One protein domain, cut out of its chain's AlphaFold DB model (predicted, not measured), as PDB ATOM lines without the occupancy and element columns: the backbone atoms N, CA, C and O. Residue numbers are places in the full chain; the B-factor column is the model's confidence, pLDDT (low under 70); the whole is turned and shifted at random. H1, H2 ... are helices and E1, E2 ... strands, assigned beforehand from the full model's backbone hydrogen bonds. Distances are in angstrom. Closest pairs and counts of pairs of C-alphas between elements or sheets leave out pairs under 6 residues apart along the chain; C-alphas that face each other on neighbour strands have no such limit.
ATOM      1  N   GLU A 442     143.720  91.983 156.470       86.50
ATOM      2  CA  GLU A 442     143.248  90.780 155.779       86.50
ATOM      3  C   GLU A 442     141.724  90.838 155.608       86.50
ATOM      4  O   GLU A 442     141.225  90.657 154.496       86.50
ATOM      5  N   ASP A 443     141.003  91.202 156.674       88.00
ATOM      6  CA  ASP A 443     139.543  91.344 156.665       88.00
ATOM      7  C   ASP A 443     139.098  92.406 155.662       88.00
ATOM      8  O   ASP A 443     138.237  92.142 154.827       88.00
ATOM      9  N   LEU A 444     139.745  93.579 155.661       87.06
ATOM     10  CA  LEU A 444     139.434  94.651 154.709       87.06
ATOM     11  C   LEU A 444     139.665  94.222 153.250       87.06
ATOM     12  O   LEU A 444     138.845  94.525 152.385       87.06
ATOM     13  N   ARG A 445     140.739  93.471 152.965       89.44
ATOM     14  CA  ARG A 445     140.996  92.913 151.621       89.44
ATOM     15  C   ARG A 445     139.983  91.838 151.238       89.44
ATOM     16  O   ARG A 445     139.600  91.727 150.074       89.44
ATOM     17  N   ARG A 446     139.566  91.002 152.192       92.75
ATOM     18  CA  ARG A 446     138.517  89.997 151.980       92.75
ATOM     19  C   ARG A 446     137.183  90.681 151.684       92.75
ATOM     20  O   ARG A 446     136.531  90.300 150.716       92.75
ATOM     21  N   LEU A 447     136.840  91.730 152.429       92.25
ATOM     22  CA  LEU A 447     135.644  92.540 152.207       92.25
ATOM     23  C   LEU A 447     135.652  93.215 150.833       92.25
ATOM     24  O   LEU A 447     134.643  93.195 150.140       92.25
ATOM     25  N   GLU A 448     136.796  93.755 150.404       92.94
ATOM     26  CA  GLU A 448     136.943  94.349 149.072       92.94
ATOM     27  C   GLU A 448     136.696  93.322 147.954       92.94
ATOM     28  O   GLU A 448     136.019  93.629 146.973       92.94
ATOM     29  N   ARG A 449     137.205  92.090 148.101       94.06
ATOM     30  CA  ARG A 449     136.938  91.005 147.142       94.06
ATOM     31  C   ARG A 449     135.453  90.655 147.073       94.06
ATOM     32  O   ARG A 449     134.935  90.506 145.970       94.06
ATOM     33  N   ILE A 450     134.785  90.561 148.225       93.62
ATOM     34  CA  ILE A 450     133.339  90.305 148.303       93.62
ATOM     35  C   ILE A 450     132.577  91.430 147.598       93.62
ATOM     36  O   ILE A 450     131.800  91.161 146.691       93.62
ATOM     37  N   TYR A 451     132.869  92.689 147.938       93.44
ATOM     38  CA  TYR A 451     132.254  93.860 147.311       93.44
ATOM     39  C   TYR A 451     132.390  93.838 145.784       93.44
ATOM     40  O   TYR A 451     131.390  93.962 145.081       93.44
ATOM     41  N   ARG A 452     133.608  93.631 145.261       92.62
ATOM     42  CA  ARG A 452     133.859  93.588 143.811       92.62
ATOM     43  C   ARG A 452     133.093  92.460 143.117       92.62
ATOM     44  O   ARG A 452     132.645  92.655 141.993       92.62
ATOM     45  N   ALA A 453     132.936  91.308 143.771       91.81
ATOM     46  CA  ALA A 453     132.171  90.182 143.237       91.81
ATOM     47  C   ALA A 453     130.652  90.440 143.214       91.81
ATOM     48  O   ALA A 453     129.947  89.829 142.418       91.81
ATOM     49  N   SER A 454     130.151  91.346 144.060       89.44
ATOM     50  CA  SER A 454     128.733  91.721 144.129       89.44
ATOM     51  C   SER A 454     128.325  92.823 143.143       89.44
ATOM     52  O   SER A 454     127.143  93.159 143.072       89.44
ATOM     53  N   LEU A 455     129.270  93.427 142.415       89.75
ATOM     54  CA  LEU A 455     128.964  94.526 141.499       89.75
ATOM     55  C   LEU A 455     128.272  94.013 140.224       89.75
ATOM     56  O   LEU A 455     128.810  93.131 139.552       89.75
ATOM     57  N   PRO A 456     127.105  94.572 139.852       85.75
ATOM     58  CA  PRO A 456     126.466  94.250 138.584       85.75
ATOM     59  C   PRO A 456     127.242  94.874 137.412       85.75
ATOM     60  O   PRO A 456     128.049  95.789 137.592       85.75
ATOM     61  N   ALA A 457     126.960  94.413 136.190       79.81
ATOM     62  CA  ALA A 457     127.385  95.121 134.982       79.81
ATOM     63  C   ALA A 457     126.823  96.558 134.977       79.81
ATOM     64  O   ALA A 457     125.770  96.805 135.570       79.81
ATOM     65  N   ASP A 458     127.525  97.503 134.338       76.06
ATOM     66  CA  ASP A 458     127.144  98.920 134.347       76.06
ATOM     67  C   ASP A 458     125.689  99.110 133.894       76.06
ATOM     68  O   ASP A 458     125.254  98.631 132.847       76.06
ATOM     69  N   THR A 459     124.924  99.774 134.747       69.12
ATOM     70  CA  THR A 459     123.463  99.854 134.691       69.12
ATOM     71  C   THR A 459     122.962 101.299 134.705       69.12
ATOM     72  O   THR A 459     121.753 101.524 134.629       69.12
ATOM     73  N   GLY A 460     123.861 102.292 134.806       78.88
ATOM     74  CA  GLY A 460     123.529 103.722 134.785       78.88
ATOM     75  C   GLY A 460     122.697 104.241 135.970       78.88
ATOM     76  O   GLY A 460     122.343 105.420 135.989       78.88
ATOM     77  N   LYS A 461     122.376 103.397 136.960       83.06
ATOM     78  CA  LYS A 461     121.643 103.764 138.182       83.06
ATOM     79  C   LYS A 461     122.531 103.622 139.423       83.06
ATOM     80  O   LYS A 461     123.385 102.737 139.457       83.06
ATOM     81  N   PRO A 462     122.319 104.449 140.463       87.25
ATOM     82  CA  PRO A 462     123.045 104.310 141.718       87.25
ATOM     83  C   PRO A 462     122.716 102.974 142.403       87.25
ATOM     84  O   PRO A 462     121.568 102.525 142.410       87.25
ATOM     85  N   LEU A 463     123.726 102.352 143.006       91.25
ATOM     86  CA  LEU A 463     123.579 101.103 143.751       91.25
ATOM     87  C   LEU A 463     123.166 101.393 145.200       91.25
ATOM     88  O   LEU A 463     123.674 102.335 145.812       91.25
ATOM     89  N   LEU A 464     122.274 100.571 145.755       91.69
ATOM     90  CA  LEU A 464     121.900 100.596 147.169       91.69
ATOM     91  C   LEU A 464     122.188  99.230 147.791       91.69
ATOM     92  O   LEU A 464     121.585  98.225 147.413       91.69
ATOM     93  N   PHE A 465     123.106  99.204 148.750       93.38
ATOM     94  CA  PHE A 465     123.591  97.977 149.369       93.38
ATOM     95  C   PHE A 465     122.810  97.617 150.633       93.38
ATOM     96  O   PHE A 465     122.573  98.468 151.490       93.38
ATOM     97  N   TYR A 466     122.497  96.334 150.790       93.00
ATOM     98  CA  TYR A 466     122.008  95.735 152.028       93.00
ATOM     99  C   TYR A 466     123.042  94.718 152.525       93.00
ATOM    100  O   TYR A 466     123.208  93.630 151.967       93.00
ATOM    101  N   VAL A 467     123.799  95.109 153.552       91.62
ATOM    102  CA  VAL A 467     124.973  94.400 154.086       91.62
ATOM    103  C   VAL A 467     124.945  94.440 155.614       91.62
ATOM    104  O   VAL A 467     124.365  95.364 156.165       91.62
ATOM    105  N   ARG A 468     125.564  93.471 156.304       90.25
ATOM    106  CA  ARG A 468     125.604  93.395 157.779       90.25
ATOM    107  C   ARG A 468     125.997  94.739 158.424       90.25
ATOM    108  O   ARG A 468     126.885  95.441 157.932       90.25
ATOM    109  N   GLY A 469     125.330  95.115 159.516       86.31
ATOM    110  CA  GLY A 469     125.372  96.486 160.041       86.31
ATOM    111  C   GLY A 469     126.734  96.938 160.574       86.31
ATOM    112  O   GLY A 469     127.057  98.123 160.529       86.31
ATOM    113  N   ASP A 470     127.576  96.009 161.022       84.69
ATOM    114  CA  ASP A 470     128.940  96.293 161.473       84.69
ATOM    115  C   ASP A 470     129.896  96.638 160.319       84.69
ATOM    116  O   ASP A 470     130.859  97.361 160.546       84.69
ATOM    117  N   VAL A 471     129.639  96.182 159.088       89.25
ATOM    118  CA  VAL A 471     130.444  96.536 157.902       89.25
ATOM    119  C   VAL A 471     129.810  97.638 157.051       89.25
ATOM    120  O   VAL A 471     130.494  98.231 156.215       89.25
ATOM    121  N   ALA A 472     128.531  97.957 157.267       90.12
ATOM    122  CA  ALA A 472     127.807  99.004 156.543       90.12
ATOM    123  C   ALA A 472     128.554 100.355 156.505       90.12
ATOM    124  O   ALA A 472     128.652 100.947 155.425       90.12
ATOM    125  N   PRO A 473     129.175 100.840 157.602       89.44
ATOM    126  CA  PRO A 473     129.944 102.077 157.531       89.44
ATOM    127  C   PRO A 473     131.162 101.985 156.612       89.44
ATOM    128  O   PRO A 473     131.452 102.962 155.933       89.44
ATOM    129  N   LEU A 474     131.826 100.825 156.505       90.25
ATOM    130  CA  LEU A 474     132.930 100.634 155.555       90.25
ATOM    131  C   LEU A 474     132.444 100.716 154.107       90.25
ATOM    132  O   LEU A 474     133.105 101.337 153.278       90.25
ATOM    133  N   PHE A 475     131.269 100.161 153.802       92.00
ATOM    134  CA  PHE A 475     130.657 100.324 152.480       92.00
ATOM    135  C   PHE A 475     130.389 101.788 152.161       92.00
ATOM    136  O   PHE A 475     130.713 102.258 151.067       92.00
ATOM    137  N   ARG A 476     129.874 102.530 153.143       91.38
ATOM    138  CA  ARG A 476     129.603 103.950 152.962       91.38
ATOM    139  C   ARG A 476     130.875 104.777 152.806       91.38
ATOM    140  O   ARG A 476     130.920 105.627 151.920       91.38
ATOM    141  N   THR A 477     131.885 104.568 153.648       89.94
ATOM    142  CA  THR A 477     133.069 105.435 153.708       89.94
ATOM    143  C   THR A 477     134.211 104.994 152.802       89.94
ATOM    144  O   THR A 477     134.859 105.839 152.195       89.94
ATOM    145  N   VAL A 478     134.491 103.690 152.725       89.69
ATOM    146  CA  VAL A 478     135.629 103.143 151.968       89.69
ATOM    147  C   VAL A 478     135.218 102.876 150.527       89.69
ATOM    148  O   VAL A 478     135.874 103.358 149.612       89.69
ATOM    149  N   PHE A 479     134.108 102.163 150.316       92.00
ATOM    150  CA  PHE A 479     133.632 101.827 148.965       92.00
ATOM    151  C   PHE A 479     132.739 102.906 148.339       92.00
ATOM    152  O   PHE A 479     132.362 102.787 147.173       92.00
ATOM    153  N   ARG A 480     132.421 103.967 149.096       91.19
ATOM    154  CA  ARG A 480     131.638 105.132 148.649       91.19
ATOM    155  C   ARG A 480     130.257 104.763 148.086       91.19
ATOM    156  O   ARG A 480     129.759 105.425 147.185       91.19
ATOM    157  N   GLN A 481     129.625 103.721 148.631       92.19
ATOM    158  CA  GLN A 481     128.309 103.249 148.186       92.19
ATOM    159  C   GLN A 481     127.187 103.680 149.129       92.19
ATOM    160  O   GLN A 481     127.412 103.853 150.328       92.19
ATOM    161  N   PHE A 482     125.963 103.811 148.610       91.69
ATOM    162  CA  PHE A 482     124.788 103.970 149.467       91.69
ATOM    163  C   PHE A 482     124.447 102.648 150.136       91.69
ATOM    164  O   PHE A 482     124.517 101.585 149.518       91.69
ATOM    165  N   VAL A 483     124.064 102.724 151.405       90.81
ATOM    166  CA  VAL A 483     123.730 101.553 152.214       90.81
ATOM    167  C   VAL A 483     122.347 101.754 152.813       90.81
ATOM    168  O   VAL A 483     121.968 102.870 153.154       90.81
ATOM    169  N   PHE A 484     121.578 100.682 152.933       89.31
ATOM    170  CA  PHE A 484     120.303 100.689 153.632       89.31
ATOM    171  C   PHE A 484     120.503 100.154 155.052       89.31
ATOM    172  O   PHE A 484     120.441  98.949 155.291       89.31
ATOM    173  N   ALA A 485     120.822 101.059 155.975       84.00
ATOM    174  CA  ALA A 485     121.088 100.746 157.376       84.00
ATOM    175  C   ALA A 485     120.659 101.903 158.289       84.00
ATOM    176  O   ALA A 485     120.656 103.064 157.871       84.00
ATOM    177  N   ASP A 486     120.345 101.582 159.544       76.19
ATOM    178  CA  ASP A 486     120.288 102.542 160.646       76.19
ATOM    179  C   ASP A 486     121.576 102.400 161.479       76.19
ATOM    180  O   ASP A 486     122.243 101.365 161.497       76.19
ATOM    181  N   ARG A 487     121.948 103.453 162.203       67.50
ATOM    182  CA  ARG A 487     123.121 103.520 163.076       67.50
ATOM    183  C   ARG A 487     123.178 102.395 164.112       67.50
ATOM    184  O   ARG A 487     124.272 102.061 164.561       67.50
ATOM    185  N   ARG A 488     122.029 101.876 164.561       72.19
ATOM    186  CA  ARG A 488     121.947 100.899 165.669       72.19
ATOM    187  C   ARG A 488     121.206  99.615 165.331       72.19
ATOM    188  O   ARG A 488     121.173  98.711 166.168       72.19
ATOM    189  N   MET A 489     120.590  99.557 164.160       76.12
ATOM    190  CA  MET A 489     119.784  98.424 163.750       76.12
ATOM    191  C   MET A 489     119.807  98.248 162.240       76.12
ATOM    192  O   MET A 489     119.976  99.212 161.495       76.12
ATOM    193  N   MET A 490     119.604  97.015 161.797       83.69
ATOM    194  CA  MET A 490     119.344  96.730 160.394       83.69
ATOM    195  C   MET A 490     117.837  96.789 160.129       83.69
ATOM    196  O   MET A 490     117.085  96.030 160.745       83.69
ATOM    197  N   PRO A 491     117.377  97.688 159.240       83.94
ATOM    198  CA  PRO A 491     116.001  97.667 158.757       83.94
ATOM    199  C   PRO A 491     115.691  96.352 158.039       83.94
ATOM    200  O   PRO A 491     116.599  95.666 157.573       83.94
ATOM    201  N   SER A 492     114.411  96.010 157.908       87.81
ATOM    202  CA  SER A 492     114.025  94.726 157.316       87.81
ATOM    203  C   SER A 492     114.344  94.651 155.819       87.81
ATOM    204  O   SER A 492     114.270  95.644 155.084       87.81
ATOM    205  N   ARG A 493     114.592  93.434 155.317       86.88
ATOM    206  CA  ARG A 493     114.762  93.192 153.876       86.88
ATOM    207  C   ARG A 493     113.561  93.669 153.045       86.88
ATOM    208  O   ARG A 493     113.729  94.141 151.921       86.88
ATOM    209  N   ALA A 494     112.347  93.578 153.587       87.38
ATOM    210  CA  ALA A 494     111.140  94.049 152.911       87.38
ATOM    211  C   ALA A 494     111.147  95.578 152.706       87.38
ATOM    212  O   ALA A 494     110.868  96.051 151.602       87.38
ATOM    213  N   GLU A 495     111.525  96.345 153.733       85.88
ATOM    214  CA  GLU A 495     111.661  97.808 153.660       85.88
ATOM    215  C   GLU A 495     112.787  98.231 152.716       85.88
ATOM    216  O   GLU A 495     112.645  99.213 151.984       85.88
ATOM    217  N   PHE A 496     113.879  97.465 152.677       88.12
ATOM    218  CA  PHE A 496     114.972  97.671 151.730       88.12
ATOM    219  C   PHE A 496     114.486  97.558 150.283       88.12
ATOM    220  O   PHE A 496     114.648  98.491 149.494       88.12
ATOM    221  N   LEU A 497     113.838  96.441 149.940       87.31
ATOM    222  CA  LEU A 497     113.335  96.198 148.587       87.31
ATOM    223  C   LEU A 497     112.251  97.207 148.186       87.31
ATOM    224  O   LEU A 497     112.186  97.604 147.022       87.31
ATOM    225  N   ALA A 498     111.410  97.638 149.130       86.06
ATOM    226  CA  ALA A 498     110.421  98.686 148.892       86.06
ATOM    227  C   ALA A 498     111.094 100.041 148.608       86.06
ATOM    228  O   ALA A 498     110.746 100.710 147.634       86.06
ATOM    229  N   THR A 499     112.103 100.409 149.401       82.81
ATOM    230  CA  THR A 499     112.869 101.656 149.240       82.81
ATOM    231  C   THR A 499     113.638 101.683 147.922       82.81
ATOM    232  O   THR A 499     113.597 102.686 147.211       82.81
ATOM    233  N   ALA A 500     114.279 100.572 147.549       81.75
ATOM    234  CA  ALA A 500     114.998 100.426 146.282       81.75
ATOM    235  C   ALA A 500     114.076 100.485 145.049       81.75
ATOM    236  O   ALA A 500     114.528 100.816 143.959       81.75
ATOM    237  N   LYS A 501     112.785 100.162 145.202       76.94
ATOM    238  CA  LYS A 501     111.778 100.339 144.144       76.94
ATOM    239  C   LYS A 501     111.230 101.768 144.091       76.94
ATOM    240  O   LYS A 501     110.876 102.229 143.009       76.94
ATOM    241  N   ALA A 502     111.137 102.446 145.237       77.00
ATOM    242  CA  ALA A 502     110.579 103.796 145.357       77.00
ATOM    243  C   ALA A 502     111.580 104.908 144.990       77.00
ATOM    244  O   ALA A 502     111.201 105.903 144.375       77.00
ATOM    245  N   GLY A 503     112.857 104.749 145.345       67.12
ATOM    246  CA  GLY A 503     113.967 105.553 144.830       67.12
ATOM    247  C   GLY A 503     114.679 104.757 143.744       67.12
ATOM    248  O   GLY A 503     114.883 103.575 143.939       67.12
ATOM    249  N   ASN A 504     115.038 105.360 142.610       77.69
ATOM    250  CA  ASN A 504     115.578 104.711 141.398       77.69
ATOM    251  C   ASN A 504     116.947 103.983 141.558       77.69
ATOM    252  O   ASN A 504     117.837 104.165 140.727       77.69
ATOM    253  N   TYR A 505     117.137 103.175 142.598       86.50
ATOM    254  CA  TYR A 505     118.365 102.463 142.928       86.50
ATOM    255  C   TYR A 505     118.338 101.024 142.412       86.50
ATOM    256  O   TYR A 505     117.278 100.444 142.170       86.50
ATOM    257  N   ILE A 506     119.517 100.421 142.284       88.75
ATOM    258  CA  ILE A 506     119.647  98.979 142.072       88.75
ATOM    259  C   ILE A 506     119.960  98.324 143.416       88.75
ATOM    260  O   ILE A 506     120.998  98.642 144.005       88.75
ATOM    261  N   PRO A 507     119.079  97.442 143.922       91.00
ATOM    262  CA  PRO A 507     119.312  96.763 145.185       91.00
ATOM    263  C   PRO A 507     120.416  95.716 145.025       91.00
ATOM    264  O   PRO A 507     120.315  94.838 144.170       91.00
ATOM    265  N   ILE A 508     121.441  95.790 145.872       92.81
ATOM    266  CA  ILE A 508     122.509  94.792 145.967       92.81
ATOM    267  C   ILE A 508     122.521  94.220 147.381       92.81
ATOM    268  O   ILE A 508     122.814  94.920 148.350       92.81
ATOM    269  N   GLU A 509     122.215  92.935 147.511       92.38
ATOM    270  CA  GLU A 509     122.355  92.213 148.775       92.38
ATOM    271  C   GLU A 509     123.753  91.592 148.837       92.38
ATOM    272  O   GLU A 509     124.161  90.875 147.927       92.38
ATOM    273  N   VAL A 510     124.507  91.897 149.897       92.44
ATOM    274  CA  VAL A 510     125.867  91.367 150.083       92.44
ATOM    275  C   VAL A 510     125.900  90.457 151.289       92.44
ATOM    276  O   VAL A 510     125.821  90.941 152.421       92.44
ATOM    277  N   ASP A 511     126.018  89.160 151.053       90.06
ATOM    278  CA  ASP A 511     126.131  88.170 152.116       90.06
ATOM    279  C   ASP A 511     127.597  87.929 152.455       90.06
ATOM    280  O   ASP A 511     128.445  87.710 151.588       90.06
ATOM    281  N   LEU A 512     127.901  88.043 153.746       90.12
ATOM    282  CA  LEU A 512     129.227  87.756 154.263       90.12
ATOM    283  C   LEU A 512     129.308  86.257 154.572       90.12
ATOM    284  O   LEU A 512     128.351  85.720 155.124       90.12
ATOM    285  N   PRO A 513     130.432  85.589 154.261       89.44
ATOM    286  CA  PRO A 513     130.676  84.223 154.709       89.44
ATOM    287  C   PRO A 513     130.532  84.084 156.233       89.44
ATOM    288  O   PRO A 513     130.923  85.000 156.960       89.44
ATOM    289  N   ASP A 514     130.057  82.932 156.713       85.69
ATOM    290  CA  ASP A 514     129.850  82.666 158.149       85.69
ATOM    291  C   ASP A 514     131.130  82.830 158.988       85.69
ATOM    292  O   ASP A 514     131.084  83.191 160.161       85.69
ATOM    293  N   ASP A 515     132.292  82.593 158.378       89.25
ATOM    294  CA  ASP A 515     133.618  82.731 158.983       89.25
ATOM    295  C   ASP A 515     134.204  84.153 158.864       89.25
ATOM    296  O   ASP A 515     135.362  84.380 159.222       89.25
ATOM    297  N   TYR A 516     133.466  85.121 158.308       88.88
ATOM    298  CA  TYR A 516     133.930  86.503 158.231       88.88
ATOM    299  C   TYR A 516     133.886  87.165 159.613       88.88
ATOM    300  O   TYR A 516     132.868  87.115 160.308       88.88
ATOM    301  N   ALA A 517     134.986  87.838 159.976       85.81
ATOM    302  CA  ALA A 517     135.213  88.418 161.297       85.81
ATOM    303  C   ALA A 517     133.995  89.184 161.837       85.81
ATOM    304  O   ALA A 517     133.382  89.991 161.132       85.81
ATOM    305  N   LYS A 518     133.666  88.936 163.107       83.94
ATOM    306  CA  LYS A 518     132.519  89.506 163.815       83.94
ATOM    307  C   LYS A 518     132.958  89.974 165.203       83.94
ATOM    308  O   LYS A 518     133.564  89.210 165.950       83.94
ATOM    309  N   ASP A 519     132.672  91.233 165.541       78.44
ATOM    310  CA  ASP A 519     132.920  91.772 166.885       78.44
ATOM    311  C   ASP A 519     131.724  91.450 167.791       78.44
ATOM    312  O   ASP A 519     130.766  92.220 167.864       78.44
ATOM    313  N   GLU A 520     131.759  90.294 168.458       78.94
ATOM    314  CA  GLU A 520     130.668  89.816 169.327       78.94
ATOM    315  C   GLU A 520     130.266  90.837 170.405       78.94
ATOM    316  O   GLU A 520     129.091  90.967 170.743       78.94
ATOM    317  N   GLU A 521     131.220  91.628 170.902       75.31
ATOM    318  CA  GLU A 521     130.957  92.696 171.868       75.31
ATOM    319  C   GLU A 521     130.037  93.769 171.259       75.31
ATOM    320  O   GLU A 521     129.054  94.185 171.873       75.31
ATOM    321  N   THR A 522     130.285  94.146 170.006       76.06
ATOM    322  CA  THR A 522     129.442  95.075 169.248       76.06
ATOM    323  C   THR A 522     128.051  94.491 168.965       76.06
ATOM    324  O   THR A 522     127.053  95.181 169.171       76.06
ATOM    325  N   PHE A 523     127.961  93.220 168.563       78.44
ATOM    326  CA  PHE A 523     126.675  92.555 168.299       78.44
ATOM    327  C   PHE A 523     125.842  92.328 169.563       78.44
ATOM    328  O   PHE A 523     124.618  92.356 169.503       78.44
ATOM    329  N   SER A 524     126.478  92.180 170.725       78.06
ATOM    330  CA  SER A 524     125.755  92.121 172.000       78.06
ATOM    331  C   SER A 524     125.059  93.444 172.353       78.06
ATOM    332  O   SER A 524     124.073  93.450 173.087       78.06
ATOM    333  N   GLY A 525     125.568  94.571 171.834       72.88
ATOM    334  CA  GLY A 525     125.046  95.909 172.104       72.88
ATOM    335  C   GLY A 525     124.080  96.454 171.049       72.88
ATOM    336  O   GLY A 525     123.370  97.419 171.337       72.88
ATOM    337  N   PHE A 526     124.053  95.877 169.843       76.31
ATOM    338  CA  PHE A 526     123.297  96.391 168.698       76.31
ATOM    339  C   PHE A 526     122.710  95.263 167.838       76.31
ATOM    340  O   PHE A 526     123.360  94.250 167.592       76.31
TER     341      PHE A 526
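AT A GLANCE: This is residues 442 to 526 of the 531 residues of an uncharacterized protein of Syntrophaceae bacterium PtaB.Bin095 (UniProt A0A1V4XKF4). Two short parallel strands, E1 and E2, make a small sheet in the middle, with the helix H3 over one face and the helices H1 and H2 on the side of its other face. H4 lies away from the other helices at one end of the longest axis, with the loop round Gly 460 at the other end. The printed part has 85 residues with four named helices and two named strands, in the order H1, E1, H2, H3, E2, H4. The class is mostly helix, though under half of the residues are in named elements. The whole is compact, with a radius of gyration of the C-alphas of 13.0 A and spans of 37 by 26 by 21 A.

HOW THE PARTS SIT: Begin with E1, residues 463 to 466, and E2, residues 506 to 509, parallel neighbours with 28 degrees between their directions. Look for N 464 and O 506 at 2.9 A, and N 466 and O 508 at 2.8 A, both within hydrogen-bond range. Residues 464 to 465 of E1 also pair with residues 482 to 483, parallel. H3, residues 493 to 502, comes closest to E2 at the C-alphas of Ala 500 and Pro 507, 5.8 A apart. Its closest C-alphas to E1 are those of Ala 500 and Leu 464, 7.0 A apart. H2, residues 472 to 477, is near E1, with 5 pairs of C-alphas within 10 A. H2 is also near H1, residues 442 to 453, with 6 such pairs. E1, H2, H3 and E2 form a strand-helix-strand unit, two parallel neighbour strands with helices between them along the chain, and its crossover is right-handed. H4, residues 520 to 525, is apart from H1, H2, H3 and E1. In H1, H2 and H3 every O i to N i+4 pair is within hydrogen-bond range; in H4 it is 1 of 2.

IN THESE COORDINATES: Find C-alpha 463 at (123.579, 101.103, 143.751), where E1 begins; it is 10.0 A long, and E2 is 9.9 A. Find C-alpha 442 at (143.248, 90.780, 155.779); from there H1 runs 16.7 A to C-alpha 453. H3 is 14.2 A long, H2 8.8 A and H4 8.7 A. H4 ends at C-alpha 525, at (125.046, 95.909, 172.104).

THE WHOLE: The two C-alphas farthest apart are those of Gly 460 and Glu 521, at 39.4 A. The printed part has no cut. The link from H2 to H3, residues 478 to 492, is long. The mean pLDDT of the printed part is 85.9, and residues 459, 487 and 503 are under 70.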